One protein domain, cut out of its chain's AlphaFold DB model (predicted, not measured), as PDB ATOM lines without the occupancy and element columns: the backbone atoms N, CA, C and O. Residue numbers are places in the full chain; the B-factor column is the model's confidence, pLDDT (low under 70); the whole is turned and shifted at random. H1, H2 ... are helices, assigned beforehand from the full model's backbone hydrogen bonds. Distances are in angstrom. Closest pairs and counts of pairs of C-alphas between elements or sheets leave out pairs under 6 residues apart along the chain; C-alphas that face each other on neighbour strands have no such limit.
ATOM      1  N   PRO A  15     219.663 284.399 148.258       90.25
ATOM      2  CA  PRO A  15     220.529 284.522 147.101       90.25
ATOM      3  C   PRO A  15     220.305 285.876 146.399       90.25
ATOM      4  O   PRO A  15     219.222 286.482 146.507       90.25
ATOM      5  N   PRO A  16     221.294 286.336 145.613       89.44
ATOM      6  CA  PRO A  16     221.085 287.396 144.636       89.44
ATOM      7  C   PRO A  16     219.845 287.124 143.760       89.44
ATOM      8  O   PRO A  16     219.461 285.963 143.570       89.44
ATOM      9  N   PRO A  17     219.186 288.170 143.231       87.25
ATOM     10  CA  PRO A  17     217.940 288.007 142.483       87.25
ATOM     11  C   PRO A  17     218.124 287.218 141.178       87.25
ATOM     12  O   PRO A  17     217.235 286.466 140.794       87.25
ATOM     13  N   SER A  18     219.270 287.359 140.507       91.00
ATOM     14  CA  SER A  18     219.568 286.694 139.235       91.00
ATOM     15  C   SER A  18     221.073 286.710 138.925       91.00
ATOM     16  O   SER A  18     221.871 287.292 139.666       91.00
ATOM     17  N   GLY A  19     221.460 286.065 137.819       93.25
ATOM     18  CA  GLY A  19     222.805 286.131 137.247       93.25
ATOM     19  C   GLY A  19     223.843 285.208 137.905       93.25
ATOM     20  O   GLY A  19     223.501 284.386 138.760       93.25
ATOM     21  N   PRO A  20     225.131 285.348 137.531       93.44
ATOM     22  CA  PRO A  20     226.205 284.450 137.969       93.44
ATOM     23  C   PRO A  20     226.364 284.346 139.489       93.44
ATOM     24  O   PRO A  20     226.596 283.259 140.013       93.44
ATOM     25  N   ALA A  21     226.171 285.451 140.215       91.19
ATOM     26  CA  ALA A  21     226.268 285.460 141.673       91.19
ATOM     27  C   ALA A  21     225.163 284.619 142.340       91.19
ATOM     28  O   ALA A  21     225.413 283.962 143.351       91.19
ATOM     29  N   ARG A  22     223.946 284.597 141.768       94.00
ATOM     30  CA  ARG A  22     222.865 283.713 142.230       94.00
ATOM     31  C   ARG A  22     223.226 282.251 141.996       94.00
ATOM     32  O   ARG A  22     223.090 281.458 142.924       94.00
ATOM     33  N   ILE A  23     223.709 281.920 140.797       95.06
ATOM     34  CA  ILE A  23     224.125 280.559 140.425       95.06
ATOM     35  C   ILE A  23     225.186 280.053 141.406       95.06
ATOM     36  O   ILE A  23     225.002 279.010 142.024       95.06
ATOM     37  N   GLN A  24     226.253 280.829 141.620       94.62
ATOM     38  CA  GLN A  24     227.330 280.481 142.550       94.62
ATOM     39  C   GLN A  24     226.830 280.307 143.985       94.62
ATOM     40  O   GLN A  24     227.208 279.343 144.647       94.62
ATOM     41  N   HIS A  25     225.954 281.199 144.461       94.75
ATOM     42  CA  HIS A  25     225.355 281.070 145.788       94.75
ATOM     43  C   HIS A  25     224.556 279.769 145.923       94.75
ATOM     44  O   HIS A  25     224.739 279.037 146.894       94.75
ATOM     45  N   CYS A  26     223.699 279.461 144.949       96.38
ATOM     46  CA  CYS A  26     222.875 278.254 144.967       96.38
ATOM     47  C   CYS A  26     223.735 276.984 144.882       96.38
ATOM     48  O   CYS A  26     223.505 276.045 145.638       96.38
ATOM     49  N   ILE A  27     224.771 276.973 144.037       96.69
ATOM     50  CA  ILE A  27     225.743 275.874 143.964       96.69
ATOM     51  C   ILE A  27     226.433 275.676 145.314       96.69
ATOM     52  O   ILE A  27     226.467 274.558 145.819       96.69
ATOM     53  N   HIS A  28     226.939 276.747 145.926       96.12
ATOM     54  CA  HIS A  28     227.633 276.666 147.208       96.12
ATOM     55  C   HIS A  28     226.729 276.105 148.315       96.12
ATOM     56  O   HIS A  28     227.102 275.139 148.974       96.12
ATOM     57  N   GLN A  29     225.508 276.635 148.459       97.31
ATOM     58  CA  GLN A  29     224.534 276.116 149.427       97.31
ATOM     59  C   GLN A  29     224.149 274.656 149.136       97.31
ATOM     60  O   GLN A  29     224.043 273.844 150.054       97.31
ATOM     61  N   GLY A  30     223.969 274.299 147.863       97.25
ATOM     62  CA  GLY A  30     223.668 272.933 147.446       97.25
ATOM     63  C   GLY A  30     224.778 271.938 147.795       97.25
ATOM     64  O   GLY A  30     224.492 270.846 148.285       97.25
ATOM     65  N   LEU A  31     226.040 272.329 147.605       97.62
ATOM     66  CA  LEU A  31     227.215 271.525 147.949       97.62
ATOM     67  C   LEU A  31     227.375 271.344 149.458       97.62
ATOM     68  O   LEU A  31     227.645 270.230 149.905       97.62
ATOM     69  N   ASP A  32     227.163 272.401 150.244       97.25
ATOM     70  CA  ASP A  32     227.199 272.313 151.707       97.25
ATOM     71  C   ASP A  32     226.166 271.297 152.218       97.25
ATOM     72  O   ASP A  32     226.468 270.457 153.071       97.25
ATOM     73  N   GLU A  33     224.947 271.322 151.672       98.06
ATOM     74  CA  GLU A  33     223.907 270.347 152.007       98.06
ATOM     75  C   GLU A  33     224.236 268.930 151.502       98.06
ATOM     76  O   GLU A  33     223.978 267.959 152.217       98.06
ATOM     77  N   LEU A  34     224.863 268.788 150.328       97.94
ATOM     78  CA  LEU A  34     225.332 267.494 149.814       97.94
ATOM     79  C   LEU A  34     226.382 266.861 150.738       97.94
ATOM     80  O   LEU A  34     226.292 265.674 151.054       97.94
ATOM     81  N   VAL A  35     227.356 267.639 151.217       97.81
ATOM     82  CA  VAL A  35     228.385 267.161 152.156       97.81
ATOM     83  C   VAL A  35     227.756 266.706 153.477       97.81
ATOM     84  O   VAL A  35     228.089 265.622 153.973       97.81
ATOM     85  N   LYS A  36     226.806 267.482 154.020       98.12
ATOM     86  CA  LYS A  36     226.034 267.096 155.216       98.12
ATOM     87  C   LYS A  36     225.294 265.777 154.993       98.12
ATOM     88  O   LYS A  36     225.434 264.856 155.796       98.12
ATOM     89  N   ALA A  37     224.567 265.661 153.879       98.12
ATOM     90  CA  ALA A  37     223.806 264.464 153.532       98.12
ATOM     91  C   ALA A  37     224.705 263.224 153.397       98.12
ATOM     92  O   ALA A  37     224.407 262.195 153.997       98.12
ATOM     93  N   ARG A  38     225.836 263.317 152.681       97.88
ATOM     94  CA  ARG A  38     226.802 262.209 152.539       97.88
ATOM     95  C   ARG A  38     227.326 261.725 153.892       97.88
ATOM     96  O   ARG A  38     227.331 260.525 154.161       97.88
ATOM     97  N   THR A  39     227.742 262.659 154.746       98.06
ATOM     98  CA  THR A  39     228.337 262.351 156.057       98.06
ATOM     99  C   THR A  39     227.330 261.663 156.981       98.06
ATOM    100  O   THR A  39     227.630 260.626 157.588       98.06
ATOM    101  N   ALA A  40     226.110 262.202 157.050       97.94
ATOM    102  CA  ALA A  40     225.035 261.625 157.847       97.94
ATOM    103  C   ALA A  40     224.603 260.253 157.300       97.94
ATOM    104  O   ALA A  40     224.412 259.320 158.078       97.94
ATOM    105  N   MET A  41     224.536 260.096 155.974       97.44
ATOM    106  CA  MET A  41     224.131 258.851 155.319       97.44
ATOM    107  C   MET A  41     225.113 257.714 155.594       97.44
ATOM    108  O   MET A  41     224.701 256.631 156.005       97.44
ATOM    109  N   TRP A  42     226.414 257.967 155.441       96.94
ATOM    110  CA  TRP A  42     227.448 256.981 155.758       96.94
ATOM    111  C   TRP A  42     227.350 256.499 157.215       96.94
ATOM    112  O   TRP A  42     227.369 255.296 157.489       96.94
ATOM    113  N   THR A  43     227.165 257.435 158.150       97.31
ATOM    114  CA  THR A  43     227.014 257.128 159.580       97.31
ATOM    115  C   THR A  43     225.733 256.335 159.857       97.31
ATOM    116  O   THR A  43     225.758 255.360 160.616       97.31
ATOM    117  N   ALA A  44     224.620 256.716 159.226       96.75
ATOM    118  CA  ALA A  44     223.336 256.036 159.358       96.75
ATOM    119  C   ALA A  44     223.404 254.586 158.864       96.75
ATOM    120  O   ALA A  44     222.974 253.675 159.569       96.75
ATOM    121  N   GLU A  45     223.991 254.347 157.688       94.50
ATOM    122  CA  GLU A  45     224.127 252.997 157.136       94.50
ATOM    123  C   GLU A  45     225.020 252.102 157.994       94.50
ATOM    124  O   GLU A  45     224.720 250.921 158.165       94.50
ATOM    125  N   LEU A  46     226.102 252.643 158.563       94.62
ATOM    126  CA  LEU A  46     226.961 251.890 159.475       94.62
ATOM    127  C   LEU A  46     226.193 251.451 160.729       94.62
ATOM    128  O   LEU A  46     226.314 250.303 161.154       94.62
ATOM    129  N   LYS A  47     225.374 252.344 161.294       95.00
ATOM    130  CA  LYS A  47     224.515 252.041 162.445       95.00
ATOM    131  C   LYS A  47     223.422 251.034 162.104       95.00
ATOM    132  O   LYS A  47     223.248 250.080 162.853       95.00
ATOM    133  N   LEU A  48     222.766 251.172 160.951       94.38
ATOM    134  CA  LEU A  48     221.799 250.184 160.463       94.38
ATOM    135  C   LEU A  48     222.439 248.813 160.279       94.38
ATOM    136  O   LEU A  48     221.888 247.824 160.741       94.38
ATOM    137  N   LYS A  49     223.620 248.735 159.656       92.19
ATOM    138  CA  LYS A  49     224.339 247.464 159.475       92.19
ATOM    139  C   LYS A  49     224.644 246.785 160.810       92.19
ATOM    140  O   LYS A  49     224.499 245.574 160.897       92.19
ATOM    141  N   ARG A  50     225.032 247.545 161.842       91.31
ATOM    142  CA  ARG A  50     225.244 247.010 163.200       91.31
ATOM    143  C   ARG A  50     223.935 246.553 163.836       91.31
ATOM    144  O   ARG A  50     223.863 245.419 164.299       91.31
ATOM    145  N   ALA A  51     222.907 247.398 163.808       90.81
ATOM    146  CA  ALA A  51     221.598 247.109 164.387       90.81
ATOM    147  C   ALA A  51     220.911 245.895 163.739       90.81
ATOM    148  O   ALA A  51     220.214 245.150 164.413       90.81
ATOM    149  N   LEU A  52     221.134 245.683 162.441       90.38
ATOM    150  CA  LEU A  52     220.535 244.616 161.637       90.38
ATOM    151  C   LEU A  52     221.495 243.438 161.396       90.38
ATOM    152  O   LEU A  52     221.263 242.633 160.498       90.38
ATOM    153  N   SER A  53     222.593 243.336 162.151       88.31
ATOM    154  CA  SER A  53     223.622 242.295 161.963       88.31
ATOM    155  C   SER A  53     223.219 240.906 162.467       88.31
ATOM    156  O   SER A  53     223.939 239.936 162.227       88.31
ATOM    157  N   ALA A  54     222.077 240.785 163.143       78.50
ATOM    158  CA  ALA A  54     221.628 239.524 163.703       78.50
ATOM    159  C   ALA A  54     221.308 238.464 162.631       78.50
ATOM    160  O   ALA A  54     220.850 238.804 161.528       78.50
ATOM    161  N   PRO A  55     221.508 237.168 162.947       76.38
ATOM    162  CA  PRO A  55     221.108 236.072 162.071       76.38
ATOM    163  C   PRO A  55     219.633 236.200 161.666       76.38
ATOM    164  O   PRO A  55     218.767 236.365 162.519       76.38
ATOM    165  N   GLY A  56     219.347 236.155 160.362       73.75
ATOM    166  CA  GLY A  56     217.988 236.303 159.820       73.75
ATOM    167  C   GLY A  56     217.563 237.736 159.471       73.75
ATOM    168  O   GLY A  56     216.560 237.902 158.782       73.75
ATOM    169  N   VAL A  57     218.336 238.758 159.864       77.38
ATOM    170  CA  VAL A  57     218.144 240.163 159.440       77.38
ATOM    171  C   VAL A  57     219.336 240.672 158.613       77.38
ATOM    172  O   VAL A  57     219.183 241.524 157.731       77.38
ATOM    173  N   ALA A  58     220.523 240.100 158.843       74.69
ATOM    174  CA  ALA A  58     221.754 240.470 158.161       74.69
ATOM    175  C   ALA A  58     221.648 240.357 156.632       74.69
ATOM    176  O   ALA A  58     221.172 239.364 156.086       74.69
ATOM    177  N   GLY A  59     222.132 241.387 155.930       74.69
ATOM    178  CA  GLY A  59     222.183 241.411 154.464       74.69
ATOM    179  C   GLY A  59     220.841 241.660 153.767       74.69
ATOM    180  O   GLY A  59     220.793 241.639 152.543       74.69
ATOM    181  N   LEU A  60     219.768 241.928 154.516       77.19
ATOM    182  CA  LEU A  60     218.428 242.110 153.950       77.19
ATOM    183  C   LEU A  60     218.085 243.546 153.557       77.19
ATOM    184  O   LEU A  60     217.007 243.765 153.005       77.19
ATOM    185  N   LEU A  61     218.960 244.523 153.834       84.25
ATOM    186  CA  LEU A  61     218.756 245.884 153.342       84.25
ATOM    187  C   LEU A  61     218.639 245.828 151.814       84.25
ATOM    188  O   LEU A  61     219.605 245.428 151.157       84.25
ATOM    189  N   PRO A  62     217.493 246.230 151.236       86.50
ATOM    190  CA  PRO A  62     217.325 246.196 149.796       86.50
ATOM    191  C   PRO A  62     218.419 247.024 149.110       86.50
ATOM    192  O   PRO A  62     218.820 248.071 149.644       86.50
ATOM    193  N   ASP A  63     218.879 246.564 147.937       83.75
ATOM    194  CA  ASP A  63     219.936 247.221 147.145       83.75
ATOM    195  C   ASP A  63     219.677 248.731 147.062       83.75
ATOM    196  O   ASP A  63     218.547 249.157 146.825       83.75
ATOM    197  N   GLY A  64     220.714 249.534 147.303       71.56
ATOM    198  CA  GLY A  64     220.653 250.991 147.284       71.56
ATOM    199  C   GLY A  64     220.473 251.599 145.900       71.56
ATOM    200  O   GLY A  64     220.255 252.806 145.812       71.56
ATOM    201  N   LYS A  65     220.529 250.800 144.827       70.94
ATOM    202  CA  LYS A  65     220.145 251.263 143.492       70.94
ATOM    203  C   LYS A  65     218.700 251.739 143.528       70.94
ATOM    204  O   LYS A  65     217.773 250.935 143.622       70.94
ATOM    205  N   ALA A  66     218.530 253.058 143.447       61.06
ATOM    206  CA  ALA A  66     217.226 253.667 143.272       61.06
ATOM    207  C   ALA A  66     216.515 252.975 142.105       61.06
ATOM    208  O   ALA A  66     217.143 252.618 141.100       61.06
ATOM    209  N   LEU A  67     215.201 252.794 142.230       64.44
ATOM    210  CA  LEU A  67     214.363 252.402 141.107       64.44
ATOM    211  C   LEU A  67     214.334 253.571 140.111       64.44
ATOM    212  O   LEU A  67     213.441 254.414 140.098       64.44
ATOM    213  N   LEU A  68     215.391 253.681 139.320       57.84
ATOM    214  CA  LEU A  68     215.520 254.685 138.280       57.84
ATOM    215  C   LEU A  68     214.586 254.293 137.133       57.84
ATOM    216  O   LEU A  68     214.388 253.107 136.874       57.84
ATOM    217  N   ALA A  69     213.968 255.301 136.516       58.50
ATOM    218  CA  ALA A  69     212.853 255.188 135.577       58.50
ATOM    219  C   ALA A  69     212.874 253.911 134.707       58.50
ATOM    220  O   ALA A  69     213.757 253.723 133.873       58.50
ATOM    221  N   GLY A  70     211.875 253.045 134.902       56.91
ATOM    222  CA  GLY A  70     211.603 251.894 134.040       56.91
ATOM    223  C   GLY A  70     210.551 252.209 132.966       56.91
ATOM    224  O   GLY A  70     209.925 253.273 133.011       56.91
ATOM    225  N   PRO A  71     210.319 251.293 132.005       55.94
ATOM    226  CA  PRO A  71     209.243 251.424 131.024       55.94
ATOM    227  C   PRO A  71     207.868 251.557 131.706       55.94
ATOM    228  O   PRO A  71     207.703 251.221 132.874       55.94
ATOM    229  N   THR A  72     206.912 252.107 130.952       71.75
ATOM    230  CA  THR A  72     205.598 252.665 131.348       71.75
ATOM    231  C   THR A  72     204.783 251.971 132.471       71.75
ATOM    232  O   THR A  72     205.025 250.849 132.908       71.75
ATOM    233  N   GLY A  73     203.759 252.690 132.955       68.44
ATOM    234  CA  GLY A  73     203.189 252.635 134.309       68.44
ATOM    235  C   GLY A  73     202.831 251.289 134.960       68.44
ATOM    236  O   GLY A  73     202.821 251.234 136.188       68.44
ATOM    237  N   ALA A  74     202.568 250.205 134.226       80.19
ATOM    238  CA  ALA A  74     202.302 248.902 134.851       80.19
ATOM    239  C   ALA A  74     203.556 248.311 135.521       80.19
ATOM    240  O   ALA A  74     203.486 247.850 136.661       80.19
ATOM    241  N   PHE A  75     204.713 248.401 134.854       82.19
ATOM    242  CA  PHE A  75     205.986 247.925 135.398       82.19
ATOM    243  C   PHE A  75     206.395 248.731 136.636       82.19
ATOM    244  O   PHE A  75     206.750 248.154 137.660       82.19
ATOM    245  N   VAL A  76     206.261 250.060 136.571       80.75
ATOM    246  CA  VAL A  76     206.560 250.976 137.686       80.75
ATOM    247  C   VAL A  76     205.735 250.639 138.930       80.75
ATOM    248  O   VAL A  76     206.286 250.563 140.028       80.75
ATOM    249  N   ARG A  77     204.426 250.392 138.766       82.88
ATOM    250  CA  ARG A  77     203.546 250.004 139.880       82.88
ATOM    251  C   ARG A  77     203.931 248.655 140.477       82.88
ATOM    252  O   ARG A  77     203.971 248.525 141.695       82.88
ATOM    253  N   HIS A  78     204.227 247.668 139.632       86.88
ATOM    254  CA  HIS A  78     204.638 246.335 140.079       86.88
ATOM    255  C   HIS A  78     205.972 246.358 140.829       86.88
ATOM    256  O   HIS A  78     206.080 245.799 141.917       86.88
ATOM    257  N   ALA A  79     206.976 247.045 140.276       86.88
ATOM    258  CA  ALA A  79     208.285 247.202 140.903       86.88
ATOM    259  C   ALA A  79     208.177 247.920 142.255       86.88
ATOM    260  O   ALA A  79     208.737 247.445 143.240       86.88
ATOM    261  N   GLY A  80     207.403 249.009 142.317       88.62
ATOM    262  CA  GLY A  80     207.144 249.723 143.565       88.62
ATOM    263  C   GLY A  80     206.422 248.861 144.600       88.62
ATOM    264  O   GLY A  80     206.850 248.815 145.747       88.62
ATOM    265  N   ARG A  81     205.396 248.092 144.210       90.12
ATOM    266  CA  ARG A  81     204.702 247.173 145.131       90.12
ATOM    267  C   ARG A  81     205.650 246.129 145.721       90.12
ATOM    268  O   ARG A  81     205.714 245.995 146.936       90.12
ATOM    269  N   LYS A  82     206.446 245.460 144.880       91.31
ATOM    270  CA  LYS A  82     207.466 244.511 145.352       91.31
ATOM    271  C   LYS A  82     208.471 245.170 146.292       91.31
ATOM    272  O   LYS A  82     208.909 244.556 147.259       91.31
ATOM    273  N   ARG A  83     208.844 246.422 146.016       91.25
ATOM    274  CA  ARG A  83     209.754 247.195 146.864       91.25
ATOM    275  C   ARG A  83     209.138 247.491 148.232       91.25
ATOM    276  O   ARG A  83     209.827 247.336 149.235       91.25
ATOM    277  N   VAL A  84     207.857 247.857 148.280       92.38
ATOM    278  CA  VAL A  84     207.098 248.038 149.529       92.38
ATOM    279  C   VAL A  84     207.061 246.736 150.328       92.38
ATOM    280  O   VAL A  84     207.451 246.733 151.492       92.38
ATOM    281  N   GLU A  85     206.686 245.623 149.695       93.00
ATOM    282  CA  GLU A  85     206.642 244.296 150.330       93.00
ATOM    283  C   GLU A  85     208.003 243.901 150.931       93.00
ATOM    284  O   GLU A  85     208.076 243.450 152.073       93.00
ATOM    285  N   GLN A  86     209.101 244.131 150.199       92.88
ATOM    286  CA  GLN A  86     210.464 243.880 150.686       92.88
ATOM    287  C   GLN A  86     210.788 244.681 151.953       92.88
ATOM    288  O   GLN A  86     211.311 244.118 152.918       92.88
ATOM    289  N   TRP A  87     210.483 245.981 151.961       94.00
ATOM    290  CA  TRP A  87     210.750 246.849 153.107       94.00
ATOM    291  C   TRP A  87     209.896 246.497 154.322       94.00
ATOM    292  O   TRP A  87     210.421 246.470 155.431       94.00
ATOM    293  N   PHE A  88     208.616 246.183 154.124       92.56
ATOM    294  CA  PHE A  88     207.716 245.791 155.209       92.56
ATOM    295  C   PHE A  88     208.143 244.469 155.835       92.56
ATOM    296  O   PHE A  88     208.279 244.381 157.050       92.56
ATOM    297  N   SER A  89     208.486 243.486 155.002       92.19
ATOM    298  CA  SER A  89     209.009 242.207 155.474       92.19
ATOM    299  C   SER A  89     210.323 242.370 156.251       92.19
ATOM    300  O   SER A  89     210.569 241.667 157.231       92.19
ATOM    301  N   LEU A  90     211.192 243.305 155.839       92.56
ATOM    302  CA  LEU A  90     212.392 243.647 156.605       92.56
ATOM    303  C   LEU A  90     212.049 244.329 157.933       92.56
ATOM    304  O   LEU A  90     212.653 243.997 158.950       92.56
ATOM    305  N   ARG A  91     211.108 245.277 157.921       93.19
ATOM    306  CA  ARG A  91     210.659 245.986 159.118       93.19
ATOM    307  C   ARG A  91     210.129 245.002 160.152       93.19
ATOM    308  O   ARG A  91     210.631 245.011 161.264       93.19
ATOM    309  N   GLU A  92     209.200 244.125 159.786       91.88
ATOM    310  CA  GLU A  92     208.642 243.108 160.689       91.88
ATOM    311  C   GLU A  92     209.747 242.281 161.357       91.88
ATOM    312  O   GLU A  92     209.873 242.304 162.579       91.88
ATOM    313  N   ARG A  93     210.660 241.698 160.566       90.50
ATOM    314  CA  ARG A  93     211.800 240.935 161.104       90.50
ATOM    315  C   ARG A  93     212.708 241.753 162.022       90.50
ATOM    316  O   ARG A  93     213.234 241.221 162.996       90.50
ATOM    317  N   ALA A  94     212.940 243.027 161.703       89.19
ATOM    318  CA  ALA A  94     213.746 243.902 162.546       89.19
ATOM    319  C   ALA A  94     213.057 244.166 163.893       89.19
ATOM    320  O   ALA A  94     213.713 244.122 164.929       89.19
ATOM    321  N   PHE A  95     211.743 244.401 163.897       89.56
ATOM    322  CA  PHE A  95     210.973 244.624 165.122       89.56
ATOM    323  C   PHE A  95     210.862 243.359 165.984       89.56
ATOM    324  O   PHE A  95     211.026 243.459 167.201       89.56
ATOM    325  N   ASP A  96     210.683 242.185 165.376       88.06
ATOM    326  CA  ASP A  96     210.740 240.901 166.086       88.06
ATOM    327  C   ASP A  96     212.109 240.726 166.756       88.06
ATOM    328  O   ASP A  96     212.205 240.484 167.960       88.06
ATOM    329  N   HIS A  97     213.186 240.979 166.003       84.00
ATOM    330  CA  HIS A  97     214.550 240.921 166.520       84.00
ATOM    331  C   HIS A  97     214.788 241.889 167.687       84.00
ATOM    332  O   HIS A  97     215.390 241.511 168.694       84.00
ATOM    333  N   PHE A  98     214.322 243.136 167.583       85.19
ATOM    334  CA  PHE A  98     214.487 244.111 168.661       85.19
ATOM    335  C   PHE A  98     213.651 243.771 169.888       85.19
ATOM    336  O   PHE A  98     214.105 244.037 170.997       85.19
ATOM    337  N   THR A  99     212.477 243.167 169.713       83.75
ATOM    338  CA  THR A  99     211.664 242.680 170.832       83.75
ATOM    339  C   THR A  99     212.421 241.589 171.594       83.75
ATOM    340  O   THR A  99     212.569 241.685 172.812       83.75
ATOM    341  N   ASP A 100     213.011 240.627 170.881       74.44
ATOM    342  CA  ASP A 100     213.814 239.551 171.470       74.44
ATOM    343  C   ASP A 100     215.095 240.055 172.163       74.44
ATOM    344  O   ASP A 100     215.393 239.662 173.292       74.44
ATOM    345  N   GLU A 101     215.870 240.936 171.522       68.62
ATOM    346  CA  GLU A 101     217.103 241.487 172.112       68.62
ATOM    347  C   GLU A 101     216.823 242.415 173.296       68.62
ATOM    348  O   GLU A 101     217.574 242.412 174.277       68.62
ATOM    349  N   TYR A 102     215.727 243.180 173.245       68.12
ATOM    350  CA  TYR A 102     215.302 244.021 174.361       68.12
ATOM    351  C   TYR A 102     215.009 243.171 175.601       68.12
ATOM    352  O   TYR A 102     215.447 243.514 176.703       68.12
ATOM    353  N   LEU A 103     214.352 242.019 175.419       70.31
ATOM    354  CA  LEU A 103     214.134 241.038 176.485       70.31
ATOM    355  C   LEU A 103     215.449 240.426 177.006       70.31
ATOM    356  O   LEU A 103     215.527 240.056 178.176       70.31
ATOM    357  N   ARG A 104     216.504 240.371 176.182       71.56
ATOM    358  CA  ARG A 104     217.840 239.847 176.536       71.56
ATOM    359  C   ARG A 104     218.812 240.891 177.108       71.56
ATOM    360  O   ARG A 104     219.988 240.584 177.284       71.56
ATOM    361  N   LEU A 105     218.344 242.100 177.436       74.75
ATOM    362  CA  LEU A 105     219.111 243.214 178.031       74.75
ATOM    363  C   LEU A 105     220.201 243.850 177.143       74.75
ATOM    364  O   LEU A 105     220.867 244.791 177.586       74.75
ATOM    365  N   ASN A 106     220.360 243.438 175.884       75.75
ATOM    366  CA  ASN A 106     221.297 244.078 174.964       75.75
ATOM    367  C   ASN A 106     220.638 245.277 174.265       75.75
ATOM    368  O   ASN A 106     220.012 245.165 173.215       75.75
ATOM    369  N   ARG A 107     220.771 246.467 174.858       84.38
ATOM    370  CA  ARG A 107     220.108 247.688 174.359       84.38
ATOM    371  C   ARG A 107     220.815 248.348 173.170       84.38
ATOM    372  O   ARG A 107     220.245 249.247 172.553       84.38
ATOM    373  N   GLN A 108     222.042 247.934 172.850       88.75
ATOM    374  CA  GLN A 108     222.872 248.624 171.862       88.75
ATOM    375  C   GLN A 108     222.320 248.540 170.423       88.75
ATOM    376  O   GLN A 108     222.265 249.589 169.779       88.75
ATOM    377  N   PRO A 109     221.847 247.383 169.908       89.19
ATOM    378  CA  PRO A 109     221.274 247.302 168.561       89.19
ATOM    379  C   PRO A 109     220.062 248.220 168.373       89.19
ATOM    380  O   PRO A 109     219.977 248.936 167.377       89.19
ATOM    381  N   TYR A 110     219.165 248.268 169.361       89.06
ATOM    382  CA  TYR A 110     218.002 249.156 169.329       89.06
ATOM    383  C   TYR A 110     218.403 250.638 169.396       89.06
ATOM    384  O   TYR A 110     217.859 251.466 168.663       89.06
ATOM    385  N   ALA A 111     219.395 250.983 170.224       91.31
ATOM    386  CA  ALA A 111     219.931 252.341 170.288       91.31
ATOM    387  C   ALA A 111     220.567 252.773 168.954       91.31
ATOM    388  O   ALA A 111     220.322 253.886 168.486       91.31
ATOM    389  N   ASP A 112     221.334 251.891 168.306       93.12
ATOM    390  CA  ASP A 112     221.894 252.149 166.977       93.12
ATOM    391  C   ASP A 112     220.801 252.265 165.906       93.12
ATOM    392  O   ASP A 112     220.892 253.152 165.054       93.12
ATOM    393  N   PHE A 113     219.735 251.461 165.980       93.88
ATOM    394  CA  PHE A 113     218.574 251.577 165.092       93.88
ATOM    395  C   PHE A 113     217.863 252.929 165.244       93.88
ATOM    396  O   PHE A 113     217.568 253.587 164.245       93.88
ATOM    397  N   CYS A 114     217.632 253.386 166.478       94.50
ATOM    398  CA  CYS A 114     217.021 254.689 166.749       94.50
ATOM    399  C   CYS A 114     217.910 255.843 166.267       94.50
ATOM    400  O   CYS A 114     217.439 256.744 165.569       94.50
ATOM    401  N   ALA A 115     219.209 255.790 166.581       96.38
ATOM    402  CA  ALA A 115     220.178 256.794 166.151       96.38
ATOM    403  C   ALA A 115     220.289 256.864 164.621       96.38
ATOM    404  O   ALA A 115     220.360 257.955 164.054       96.38
ATOM    405  N   ALA A 116     220.250 255.718 163.934       96.75
ATOM    406  CA  ALA A 116     220.182 255.691 162.480       96.75
ATOM    407  C   ALA A 116     218.911 256.368 161.951       96.75
ATOM    408  O   ALA A 116     218.992 257.117 160.983       96.75
ATOM    409  N   GLY A 117     217.759 256.178 162.599       96.62
ATOM    410  CA  GLY A 117     216.505 256.817 162.200       96.62
ATOM    411  C   GLY A 117     216.570 258.345 162.249       96.62
ATOM    412  O   GLY A 117     216.078 259.007 161.334       96.62
ATOM    413  N   MET A 118     217.223 258.900 163.275       97.81
ATOM    414  CA  MET A 118     217.471 260.342 163.387       97.81
ATOM    415  C   MET A 118     218.404 260.840 162.279       97.81
ATOM    416  O   MET A 118     218.075 261.799 161.586       97.81
ATOM    417  N   LEU A 119     219.520 260.145 162.045       98.19
ATOM    418  CA  LEU A 119     220.462 260.501 160.982       98.19
ATOM    419  C   LEU A 119     219.817 260.419 159.593       98.19
ATOM    420  O   LEU A 119     220.023 261.304 158.775       98.19
ATOM    421  N   ILE A 120     218.984 259.412 159.316       98.00
ATOM    422  CA  ILE A 120     218.245 259.314 158.047       98.00
ATOM    423  C   ILE A 120     217.299 260.506 157.859       98.00
ATOM    424  O   ILE A 120     217.171 261.014 156.745       98.00
ATOM    425  N   GLN A 121     216.661 260.987 158.929       97.38
ATOM    426  CA  GLN A 121     215.844 262.197 158.869       97.38
ATOM    427  C   GLN A 121     216.691 263.441 158.551       97.38
ATOM    428  O   GLN A 121     216.258 264.296 157.774       97.38
ATOM    429  N   GLU A 122     217.905 263.537 159.099       97.88
ATOM    430  CA  GLU A 122     218.860 264.598 158.758       97.88
ATOM    431  C   GLU A 122     219.306 264.519 157.294       97.88
ATOM    432  O   GLU A 122     219.307 265.546 156.613       97.88
ATOM    433  N   VAL A 123     219.606 263.314 156.786       98.06
ATOM    434  CA  VAL A 123     219.930 263.080 155.367       98.06
ATOM    435  C   VAL A 123     218.781 263.546 154.486       98.06
ATOM    436  O   VAL A 123     219.009 264.330 153.576       98.06
ATOM    437  N   LEU A 124     217.544 263.138 154.779       96.88
ATOM    438  CA  LEU A 124     216.360 263.551 154.023       96.88
ATOM    439  C   LEU A 124     216.208 265.071 153.966       96.88
ATOM    440  O   LEU A 124     215.971 265.639 152.900       96.88
ATOM    441  N   ALA A 125     216.351 265.734 155.113       97.00
ATOM    442  CA  ALA A 125     216.226 267.179 155.196       97.00
ATOM    443  C   ALA A 125     217.352 267.890 154.423       97.00
ATOM    444  O   ALA A 125     217.080 268.849 153.700       97.00
ATOM    445  N   ALA A 126     218.597 267.418 154.546       98.00
ATOM    446  CA  ALA A 126     219.743 267.978 153.838       98.00
ATOM    447  C   ALA A 126     219.668 267.725 152.326       98.00
ATOM    448  O   ALA A 126     219.745 268.668 151.543       98.00
ATOM    449  N   SER A 127     219.412 266.486 151.898       97.69
ATOM    450  CA  SER A 127     219.241 266.134 150.487       97.69
ATOM    451  C   SER A 127     218.084 266.893 149.842       97.69
ATOM    452  O   SER A 127     218.233 267.389 148.730       97.69
ATOM    453  N   GLY A 128     216.955 267.054 150.540       96.31
ATOM    454  CA  GLY A 128     215.822 267.832 150.042       96.31
ATOM    455  C   GLY A 128     216.187 269.300 149.809       96.31
ATOM    456  O   GLY A 128     215.932 269.834 148.731       96.31
ATOM    457  N   ARG A 129     216.846 269.947 150.783       97.00
ATOM    458  CA  ARG A 129     217.312 271.337 150.638       97.00
ATOM    459  C   ARG A 129     218.362 271.482 149.543       97.00
ATOM    460  O   ARG A 129     218.244 272.378 148.713       97.00
ATOM    461  N   GLY A 130     219.378 270.624 149.532       97.44
ATOM    462  CA  GLY A 130     220.450 270.708 148.546       97.44
ATOM    463  C   GLY A 130     219.956 270.434 147.124       97.44
ATOM    464  O   GLY A 130     220.368 271.133 146.205       97.44
ATOM    465  N   TYR A 131     219.003 269.512 146.941       96.56
ATOM    466  CA  TYR A 131     218.350 269.298 145.646       96.56
ATOM    467  C   TYR A 131     217.649 270.566 145.147       96.56
ATOM    468  O   TYR A 131     217.838 270.953 143.996       96.56
ATOM    469  N   LEU A 132     216.895 271.252 146.015       95.31
ATOM    470  CA  LEU A 132     216.224 272.508 145.665       95.31
ATOM    471  C   LEU A 132     217.219 273.607 145.272       95.31
ATOM    472  O   LEU A 132     217.005 274.290 144.275       95.31
ATOM    473  N   TRP A 133     218.322 273.750 146.013       96.81
ATOM    474  CA  TRP A 133     219.384 274.700 145.677       96.81
ATOM    475  C   TRP A 133     220.035 274.402 144.320       96.81
ATOM    476  O   TRP A 133     220.180 275.306 143.499       96.81
ATOM    477  N   LEU A 134     220.413 273.147 144.066       96.25
ATOM    478  CA  LEU A 134     221.101 272.775 142.827       96.25
ATOM    479  C   LEU A 134     220.174 272.826 141.604       96.25
ATOM    480  O   LEU A 134     220.609 273.252 140.537       96.25
ATOM    481  N   ILE A 135     218.895 272.463 141.747       94.69
ATOM    482  CA  ILE A 135     217.906 272.621 140.671       94.69
ATOM    483  C   ILE A 135     217.699 274.097 140.333       94.69
ATOM    484  O   ILE A 135     217.690 274.443 139.156       94.69
ATOM    485  N   ASP A 136     217.584 274.978 141.330       94.44
ATOM    486  CA  ASP A 136     217.476 276.417 141.077       94.44
ATOM    487  C   ASP A 136     218.731 276.972 140.384       94.44
ATOM    488  O   ASP A 136     218.614 277.809 139.491       94.44
ATOM    489  N   ALA A 137     219.924 276.466 140.720       95.06
ATOM    490  CA  ALA A 137     221.143 276.800 139.985       95.06
ATOM    491  C   ALA A 137     221.079 276.342 138.517       95.06
ATOM    492  O   ALA A 137     221.472 277.096 137.633       95.06
ATOM    493  N   ALA A 138     220.557 275.143 138.246       93.62
ATOM    494  CA  ALA A 138     220.425 274.597 136.892       93.62
ATOM    495  C   ALA A 138     219.298 275.236 136.064       93.62
ATOM    496  O   ALA A 138     219.303 275.116 134.844       93.62
ATOM    497  N   ILE A 139     218.334 275.913 136.696       91.38
ATOM    498  CA  ILE A 139     217.377 276.782 135.988       91.38
ATOM    499  C   ILE A 139     218.092 278.031 135.449       91.38
ATOM    500  O   ILE A 139     217.722 278.554 134.399       91.38
ATOM    501  N   ASP A 140     219.110 278.499 136.171       90.75
ATOM    502  CA  ASP A 140     219.806 279.758 135.902       90.75
ATOM    503  C   ASP A 140     221.074 279.581 135.058       90.75
ATOM    504  O   ASP A 140     221.551 280.542 134.453       90.75
ATOM    505  N   ALA A 141     221.620 278.367 135.032       91.50
ATOM    506  CA  ALA A 141     222.841 277.983 134.339       91.50
ATOM    507  C   ALA A 141     222.567 276.945 133.240       91.50
ATOM    508  O   ALA A 141     221.503 276.335 133.191       91.50
ATOM    509  N   ASP A 142     223.563 276.688 132.391       87.12
ATOM    510  CA  ASP A 142     223.578 275.468 131.581       87.12
ATOM    511  C   ASP A 142     223.711 274.249 132.521       87.12
ATOM    512  O   ASP A 142     224.666 274.201 133.302       87.12
ATOM    513  N   PRO A 143     222.809 273.250 132.487       81.69
ATOM    514  CA  PRO A 143     222.950 272.027 133.284       81.69
ATOM    515  C   PRO A 143     224.252 271.248 133.018       81.69
ATOM    516  O   PRO A 143     224.680 270.469 133.869       81.69
ATOM    517  N   GLN A 144     224.882 271.457 131.856       87.81
ATOM    518  CA  GLN A 144     226.191 270.904 131.490       87.81
ATOM    519  C   GLN A 144     227.364 271.775 131.971       87.81
ATOM    520  O   GLN A 144     228.523 271.483 131.669       87.81
ATOM    521  N   ALA A 145     227.102 272.849 132.721       91.06
ATOM    522  CA  ALA A 145     228.150 273.659 133.318       91.06
ATOM    523  C   ALA A 145     228.957 272.836 134.329       91.06
ATOM    524  O   ALA A 145     228.413 272.128 135.181       91.06
ATOM    525  N   LYS A 146     230.279 272.976 134.249       94.50
ATOM    526  CA  LYS A 146     231.210 272.415 135.224       94.50
ATOM    527  C   LYS A 146     231.225 273.250 136.500       94.50
ATOM    528  O   LYS A 146     231.234 274.479 136.446       94.50
ATOM    529  N   VAL A 147     231.295 272.579 137.643       94.06
ATOM    530  CA  VAL A 147     231.400 273.205 138.963       94.06
ATOM    531  C   VAL A 147     232.807 272.993 139.509       94.06
ATOM    532  O   VAL A 147     233.226 271.858 139.692       94.06
ATOM    533  N   SER A 148     233.544 274.068 139.795       93.56
ATOM    534  CA  SER A 148     234.903 273.958 140.343       93.56
ATOM    535  C   SER A 148     234.877 273.543 141.819       93.56
ATOM    536  O   SER A 148     234.391 274.291 142.667       93.56
ATOM    537  N   LEU A 149     235.417 272.359 142.128       90.31
ATOM    538  CA  LEU A 149     235.561 271.800 143.479       90.31
ATOM    539  C   LEU A 149     237.024 271.428 143.744       90.31
ATOM    540  O   LEU A 149     237.381 270.262 143.930       90.31
ATOM    541  N   GLY A 150     237.905 272.430 143.723       90.94
ATOM    542  CA  GLY A 150     239.344 272.225 143.888       90.94
ATOM    543  C   GLY A 150     239.942 271.495 142.683       90.94
ATOM    544  O   GLY A 150     240.074 272.082 141.616       90.94
ATOM    545  N   HIS A 151     240.305 270.220 142.848       90.38
ATOM    546  CA  HIS A 151     240.893 269.397 141.778       90.38
ATOM    547  C   HIS A 151     239.860 268.659 140.915       90.38
ATOM    548  O   HIS A 151     240.239 267.955 139.980       90.38
ATOM    549  N   GLN A 152     238.572 268.771 141.242       93.25
ATOM    550  CA  GLN A 152     237.485 268.129 140.507       93.25
ATOM    551  C   GLN A 152     236.578 269.177 139.861       93.25
ATOM    552  O   GLN A 152     236.345 270.245 140.424       93.25
ATOM    553  N   GLU A 153     236.042 268.836 138.691       95.12
ATOM    554  CA  GLU A 153     235.084 269.659 137.948       95.12
ATOM    555  C   GLU A 153     233.870 268.821 137.515       95.12
ATOM    556  O   GLU A 153     233.700 268.571 136.317       95.12
ATOM    557  N   PRO A 154     233.050 268.312 138.456       95.62
ATOM    558  CA  PRO A 154     231.838 267.592 138.084       95.62
ATOM    559  C   PRO A 154     230.880 268.498 137.307       95.62
ATOM    560  O   PRO A 154     230.888 269.726 137.464       95.62
ATOM    561  N   LEU A 155     230.017 267.888 136.499       95.50
ATOM    562  CA  LEU A 155     228.900 268.612 135.907       95.50
ATOM    563  C   LEU A 155     227.887 268.946 137.005       95.50
ATOM    564  O   LEU A 155     227.674 268.165 137.935       95.50
ATOM    565  N   LEU A 156     227.214 270.090 136.882       94.75
ATOM    566  CA  LEU A 156     226.120 270.451 137.785       94.75
ATOM    567  C   LEU A 156     225.038 269.359 137.815       94.75
ATOM    568  O   LEU A 156     224.510 269.038 138.880       94.75
ATOM    569  N   LEU A 157     224.755 268.748 136.662       94.00
ATOM    570  CA  LEU A 157     223.817 267.635 136.561       94.00
ATOM    571  C   LEU A 157     224.237 266.410 137.390       94.00
ATOM    572  O   LEU A 157     223.379 265.809 138.030       94.00
ATOM    573  N   ASP A 158     225.531 266.081 137.451       95.12
ATOM    574  CA  ASP A 158     226.018 264.940 138.241       95.12
ATOM    575  C   ASP A 158     225.775 265.167 139.740       95.12
ATOM    576  O   ASP A 158     225.345 264.265 140.459       95.12
ATOM    577  N   LEU A 159     225.988 266.402 140.207       96.38
ATOM    578  CA  LEU A 159     225.724 266.791 141.595       96.38
ATOM    579  C   LEU A 159     224.226 266.718 141.931       96.38
ATOM    580  O   LEU A 159     223.854 266.287 143.025       96.38
ATOM    581  N   ILE A 160     223.364 267.127 140.992       95.44
ATOM    582  CA  ILE A 160     221.904 267.029 141.124       95.44
ATOM    583  C   ILE A 160     221.470 265.563 141.202       95.44
ATOM    584  O   ILE A 160     220.702 265.200 142.095       95.44
ATOM    585  N   ASP A 161     221.964 264.719 140.297       93.62
ATOM    586  CA  ASP A 161     221.633 263.295 140.251       93.62
ATOM    587  C   ASP A 161     222.098 262.568 141.516       93.62
ATOM    588  O   ASP A 161     221.392 261.705 142.051       93.62
ATOM    589  N   GLU A 162     223.258 262.943 142.045       95.62
ATOM    590  CA  GLU A 162     223.761 262.381 143.286       95.62
ATOM    591  C   GLU A 162     222.891 262.755 144.489       95.62
ATOM    592  O   GLU A 162     222.451 261.871 145.233       95.62
ATOM    593  N   ILE A 163     222.601 264.046 144.691       97.12
ATOM    594  CA  ILE A 163     221.783 264.462 145.836       97.12
ATOM    595  C   ILE A 163     220.349 263.933 145.729       97.12
ATOM    596  O   ILE A 163     219.734 263.589 146.739       97.12
ATOM    597  N   HIS A 164     219.833 263.802 144.504       95.06
ATOM    598  CA  HIS A 164     218.547 263.172 144.217       95.06
ATOM    599  C   HIS A 164     218.558 261.681 144.560       95.06
ATOM    600  O   HIS A 164     217.606 261.179 145.159       95.06
ATOM    601  N   THR A 165     219.652 260.980 144.261       94.00
ATOM    602  CA  THR A 165     219.839 259.576 144.645       94.00
ATOM    603  C   THR A 165     219.862 259.420 146.166       94.00
ATOM    604  O   THR A 165     219.174 258.545 146.696       94.00
ATOM    605  N   LEU A 166     220.574 260.295 146.887       96.00
ATOM    606  CA  LEU A 166     220.578 260.308 148.355       96.00
ATOM    607  C   LEU A 166     219.187 260.590 148.934       96.00
ATOM    608  O   LEU A 166     218.774 259.916 149.882       96.00
ATOM    609  N   LEU A 167     218.444 261.534 148.346       96.12
ATOM    610  CA  LEU A 167     217.076 261.862 148.752       96.12
ATOM    611  C   LEU A 167     216.154 260.640 148.660       96.12
ATOM    612  O   LEU A 167     215.464 260.307 149.620       96.12
ATOM    613  N   HIS A 168     216.168 259.938 147.524       94.50
ATOM    614  CA  HIS A 168     215.343 258.741 147.339       94.50
ATOM    615  C   HIS A 168     215.791 257.589 148.227       94.50
ATOM    616  O   HIS A 168     214.955 256.960 148.870       94.50
ATOM    617  N   ARG A 169     217.101 257.338 148.330       94.88
ATOM    618  CA  ARG A 169     217.623 256.240 149.149       94.88
ATOM    619  C   ARG A 169     217.290 256.419 150.629       94.88
ATOM    620  O   ARG A 169     216.803 255.485 151.266       94.88
ATOM    621  N   SER A 170     217.530 257.606 151.178       96.44
ATOM    622  CA  SER A 170     217.158 257.919 152.564       96.44
ATOM    623  C   SER A 170     215.638 257.894 152.759       96.44
ATOM    624  O   SER A 170     215.157 257.414 153.783       96.44
ATOM    625  N   GLY A 171     214.879 258.296 151.737       96.00
ATOM    626  CA  GLY A 171     213.430 258.147 151.656       96.00
ATOM    627  C   GLY A 171     212.938 256.719 151.808       96.00
ATOM    628  O   GLY A 171     212.094 256.451 152.660       96.00
ATOM    629  N   GLU A 172     213.474 255.797 151.012       95.12
ATOM    630  CA  GLU A 172     213.153 254.372 151.091       95.12
ATOM    631  C   GLU A 172     213.440 253.800 152.480       95.12
ATOM    632  O   GLU A 172     212.581 253.132 153.049       95.12
ATOM    633  N   ILE A 173     214.611 254.106 153.050       95.94
ATOM    634  CA  ILE A 173     214.985 253.649 154.394       95.94
ATOM    635  C   ILE A 173     214.010 254.206 155.435       95.94
ATOM    636  O   ILE A 173     213.507 253.453 156.272       95.94
ATOM    637  N   ARG A 174     213.708 255.512 155.380       96.44
ATOM    638  CA  ARG A 174     212.776 256.167 156.304       96.44
ATOM    639  C   ARG A 174     211.389 255.548 156.210       96.44
ATOM    640  O   ARG A 174     210.879 255.056 157.209       96.44
ATOM    641  N   GLY A 175     210.799 255.554 155.018       95.31
ATOM    642  CA  GLY A 175     209.453 255.037 154.789       95.31
ATOM    643  C   GLY A 175     209.340 253.536 155.060       95.31
ATOM    644  O   GLY A 175     208.291 253.088 155.513       95.31
ATOM    645  N   GLY A 176     210.407 252.775 154.803       94.88
ATOM    646  CA  GLY A 176     210.435 251.318 154.919       94.88
ATOM    647  C   GLY A 176     210.603 250.820 156.339       94.88
ATOM    648  O   GLY A 176     209.813 250.000 156.789       94.88
ATOM    649  N   LEU A 177     211.609 251.324 157.055       95.12
ATOM    650  CA  LEU A 177     211.926 250.846 158.403       95.12
ATOM    651  C   LEU A 177     211.195 251.623 159.494       95.12
ATOM    652  O   LEU A 177     210.778 251.036 160.489       95.12
ATOM    653  N   TYR A 178     211.047 252.934 159.318       95.06
ATOM    654  CA  TYR A 178     210.549 253.826 160.366       95.06
ATOM    655  C   TYR A 178     209.136 254.349 160.099       95.06
ATOM    656  O   TYR A 178     208.510 254.886 161.007       95.06
ATOM    657  N   GLY A 179     208.636 254.195 158.873       94.00
ATOM    658  CA  GLY A 179     207.377 254.781 158.433       94.00
ATOM    659  C   GLY A 179     207.501 256.258 158.044       94.00
ATOM    660  O   GLY A 179     208.380 257.004 158.486       94.00
ATOM    661  N   CYS A 180     206.597 256.685 157.168       94.31
ATOM    662  CA  CYS A 180     206.392 258.082 156.802       94.31
ATOM    663  C   CYS A 180     204.890 258.333 156.818       94.31
ATOM    664  O   CYS A 180     204.183 257.816 155.964       94.31
ATOM    665  N   GLU A 181     204.398 259.067 157.804       95.38
ATOM    666  CA  GLU A 181     202.963 259.225 158.040       95.38
ATOM    667  C   GLU A 181     202.393 260.400 157.242       95.38
ATOM    668  O   GLU A 181     203.039 261.443 157.087       95.38
ATOM    669  N   LEU A 182     201.171 260.235 156.732       95.81
ATOM    670  CA  LEU A 182     200.343 261.371 156.344       95.81
ATOM    671  C   LEU A 182     199.821 262.053 157.609       95.81
ATOM    672  O   LEU A 182     199.526 261.397 158.601       95.81
ATOM    673  N   TYR A 307     189.120 252.039 151.544       91.19
ATOM    674  CA  TYR A 307     188.230 252.723 152.482       91.19
ATOM    675  C   TYR A 307     188.737 254.155 152.737       91.19
ATOM    676  O   TYR A 307     189.922 254.427 152.527       91.19
ATOM    677  N   PRO A 308     187.869 255.093 153.156       91.38
ATOM    678  CA  PRO A 308     188.315 256.409 153.593       91.38
ATOM    679  C   PRO A 308     188.920 256.297 155.004       91.38
ATOM    680  O   PRO A 308     188.201 255.890 155.920       91.38
ATOM    681  N   PRO A 309     190.205 256.633 155.210       94.88
ATOM    682  CA  PRO A 309     190.827 256.507 156.523       94.88
ATOM    683  C   PRO A 309     190.223 257.483 157.541       94.88
ATOM    684  O   PRO A 309     189.931 258.642 157.217       94.88
ATOM    685  N   SER A 310     190.058 257.009 158.774       95.12
ATOM    686  CA  SER A 310     189.618 257.782 159.935       95.12
ATOM    687  C   SER A 310     190.754 258.660 160.484       95.12
ATOM    688  O   SER A 310     191.915 258.307 160.307       95.12
ATOM    689  N   PRO A 311     190.469 259.776 161.183       95.00
ATOM    690  CA  PRO A 311     191.497 260.652 161.764       95.00
ATOM    691  C   PRO A 311     192.535 259.957 162.656       95.00
ATOM    692  O   PRO A 311     193.652 260.456 162.773       95.00
ATOM    693  N   ASP A 312     192.156 258.837 163.277       95.62
ATOM    694  CA  ASP A 312     192.993 258.067 164.200       95.62
ATOM    695  C   ASP A 312     193.783 256.951 163.486       95.62
ATOM    696  O   ASP A 312     194.612 256.278 164.103       95.62
ATOM    697  N   ASP A 313     193.548 256.749 162.185       94.50
ATOM    698  CA  ASP A 313     194.236 255.730 161.401       94.50
ATOM    699  C   ASP A 313     195.695 256.127 161.145       94.50
ATOM    700  O   ASP A 313     196.020 257.247 160.742       94.50
ATOM    701  N   LEU A 314     196.597 255.155 161.275       94.12
ATOM    702  CA  LEU A 314     197.988 255.315 160.869       94.12
ATOM    703  C   LEU A 314     198.117 255.152 159.349       94.12
ATOM    704  O   LEU A 314     198.291 254.044 158.838       94.12
ATOM    705  N   VAL A 315     198.072 256.263 158.617       94.50
ATOM    706  CA  VAL A 315     198.180 256.248 157.152       94.50
ATOM    707  C   VAL A 315     199.621 256.486 156.709       94.50
ATOM    708  O   VAL A 315     200.167 257.580 156.864       94.50
ATOM    709  N   LEU A 316     200.249 255.471 156.111       93.81
ATOM    710  CA  LEU A 316     201.638 255.544 155.657       93.81
ATOM    711  C   LEU A 316     201.756 255.941 154.176       93.81
ATOM    712  O   LEU A 316     201.057 255.445 153.296       93.81
ATOM    713  N   CYS A 317     202.707 256.825 153.890       92.00
ATOM    714  CA  CYS A 317     203.135 257.211 152.558       92.00
ATOM    715  C   CYS A 317     204.274 256.303 152.078       92.00
ATOM    716  O   CYS A 317     205.336 256.226 152.697       92.00
ATOM    717  N   HIS A 318     204.083 255.684 150.913       91.25
ATOM    718  CA  HIS A 318     205.074 254.795 150.290       91.25
ATOM    719  C   HIS A 318     205.649 255.333 148.983       91.25
ATOM    720  O   HIS A 318     206.353 254.616 148.279       91.25
ATOM    721  N   THR A 319     205.376 256.597 148.653       88.94
ATOM    722  CA  THR A 319     205.759 257.208 147.369       88.94
ATOM    723  C   THR A 319     207.255 257.053 147.067       88.94
ATOM    724  O   THR A 319     207.621 256.789 145.927       88.94
ATOM    725  N   CYS A 320     208.117 257.148 148.083       90.06
ATOM    726  CA  CYS A 320     209.571 257.017 147.945       90.06
ATOM    727  C   CYS A 320     210.059 255.610 147.562       90.06
ATOM    728  O   CYS A 320     211.216 255.465 147.198       90.06
ATOM    729  N   MET A 321     209.207 254.583 147.646       91.06
ATOM    730  CA  MET A 321     209.534 253.206 147.244       91.06
ATOM    731  C   MET A 321     209.138 252.900 145.799       91.06
ATOM    732  O   MET A 321     209.388 251.802 145.308       91.06
ATOM    733  N   TYR A 322     208.486 253.844 145.122       89.50
ATOM    734  CA  TYR A 322     208.157 253.724 143.711       89.50
ATOM    735  C   TYR A 322     209.254 254.370 142.865       89.50
ATOM    736  O   TYR A 322     209.874 255.342 143.301       89.50
TER     737      TYR A 322
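What this domain is: This is residues 15 to 182 and 307 to 322 of the 338 residues of an uncharacterized protein of Lapillicoccus jejuensis (UniProt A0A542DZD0). Long helices H1, H3 and H4 form an up-and-down bundle, each running against the one before; H2 slants away, making a V with H3, and residues 307 to 312 stick out. The printed part has 184 residues with four named helices, H1 to H4: all helix. It is only just compact, close to loose (radius of gyration of the C-alphas 19.1 A), spanning 59 by 39 by 33 A.

How they stand to each other: H1, residues 19 to 51, touches H3, residues 108 to 140, at 19 degrees, opposite ways; closest C-alphas Gly 30 and Gly 130, 4.1 A. H4, residues 156 to 178, touches H3; closest C-alphas Ser 127 and Leu 167, 5.1 A. H2, residues 73 to 103, touches H4 with residues 84 to 91 alone; closest C-alphas Trp 87 and Gly 176, 4.8 A. In each helix every O i to N i+4 pair is within hydrogen-bond range.

Where its parts are: H1 starts at C-alpha 19 (222.805, 286.131, 137.247) and spans 47.5 A, H2 45.1 A, H3 47.7 A; H4, 32.1 A, ends at C-alpha 178 (210.549, 253.826, 160.366).

The domain as a whole: Residues 183 to 306 are cut out; C-alphas 182 and 307 are 15.4 A apart. Links H1 to H2 and H3 to H4 are long. Residues 66 to 71, 73 and 101 to 102 are under pLDDT 70.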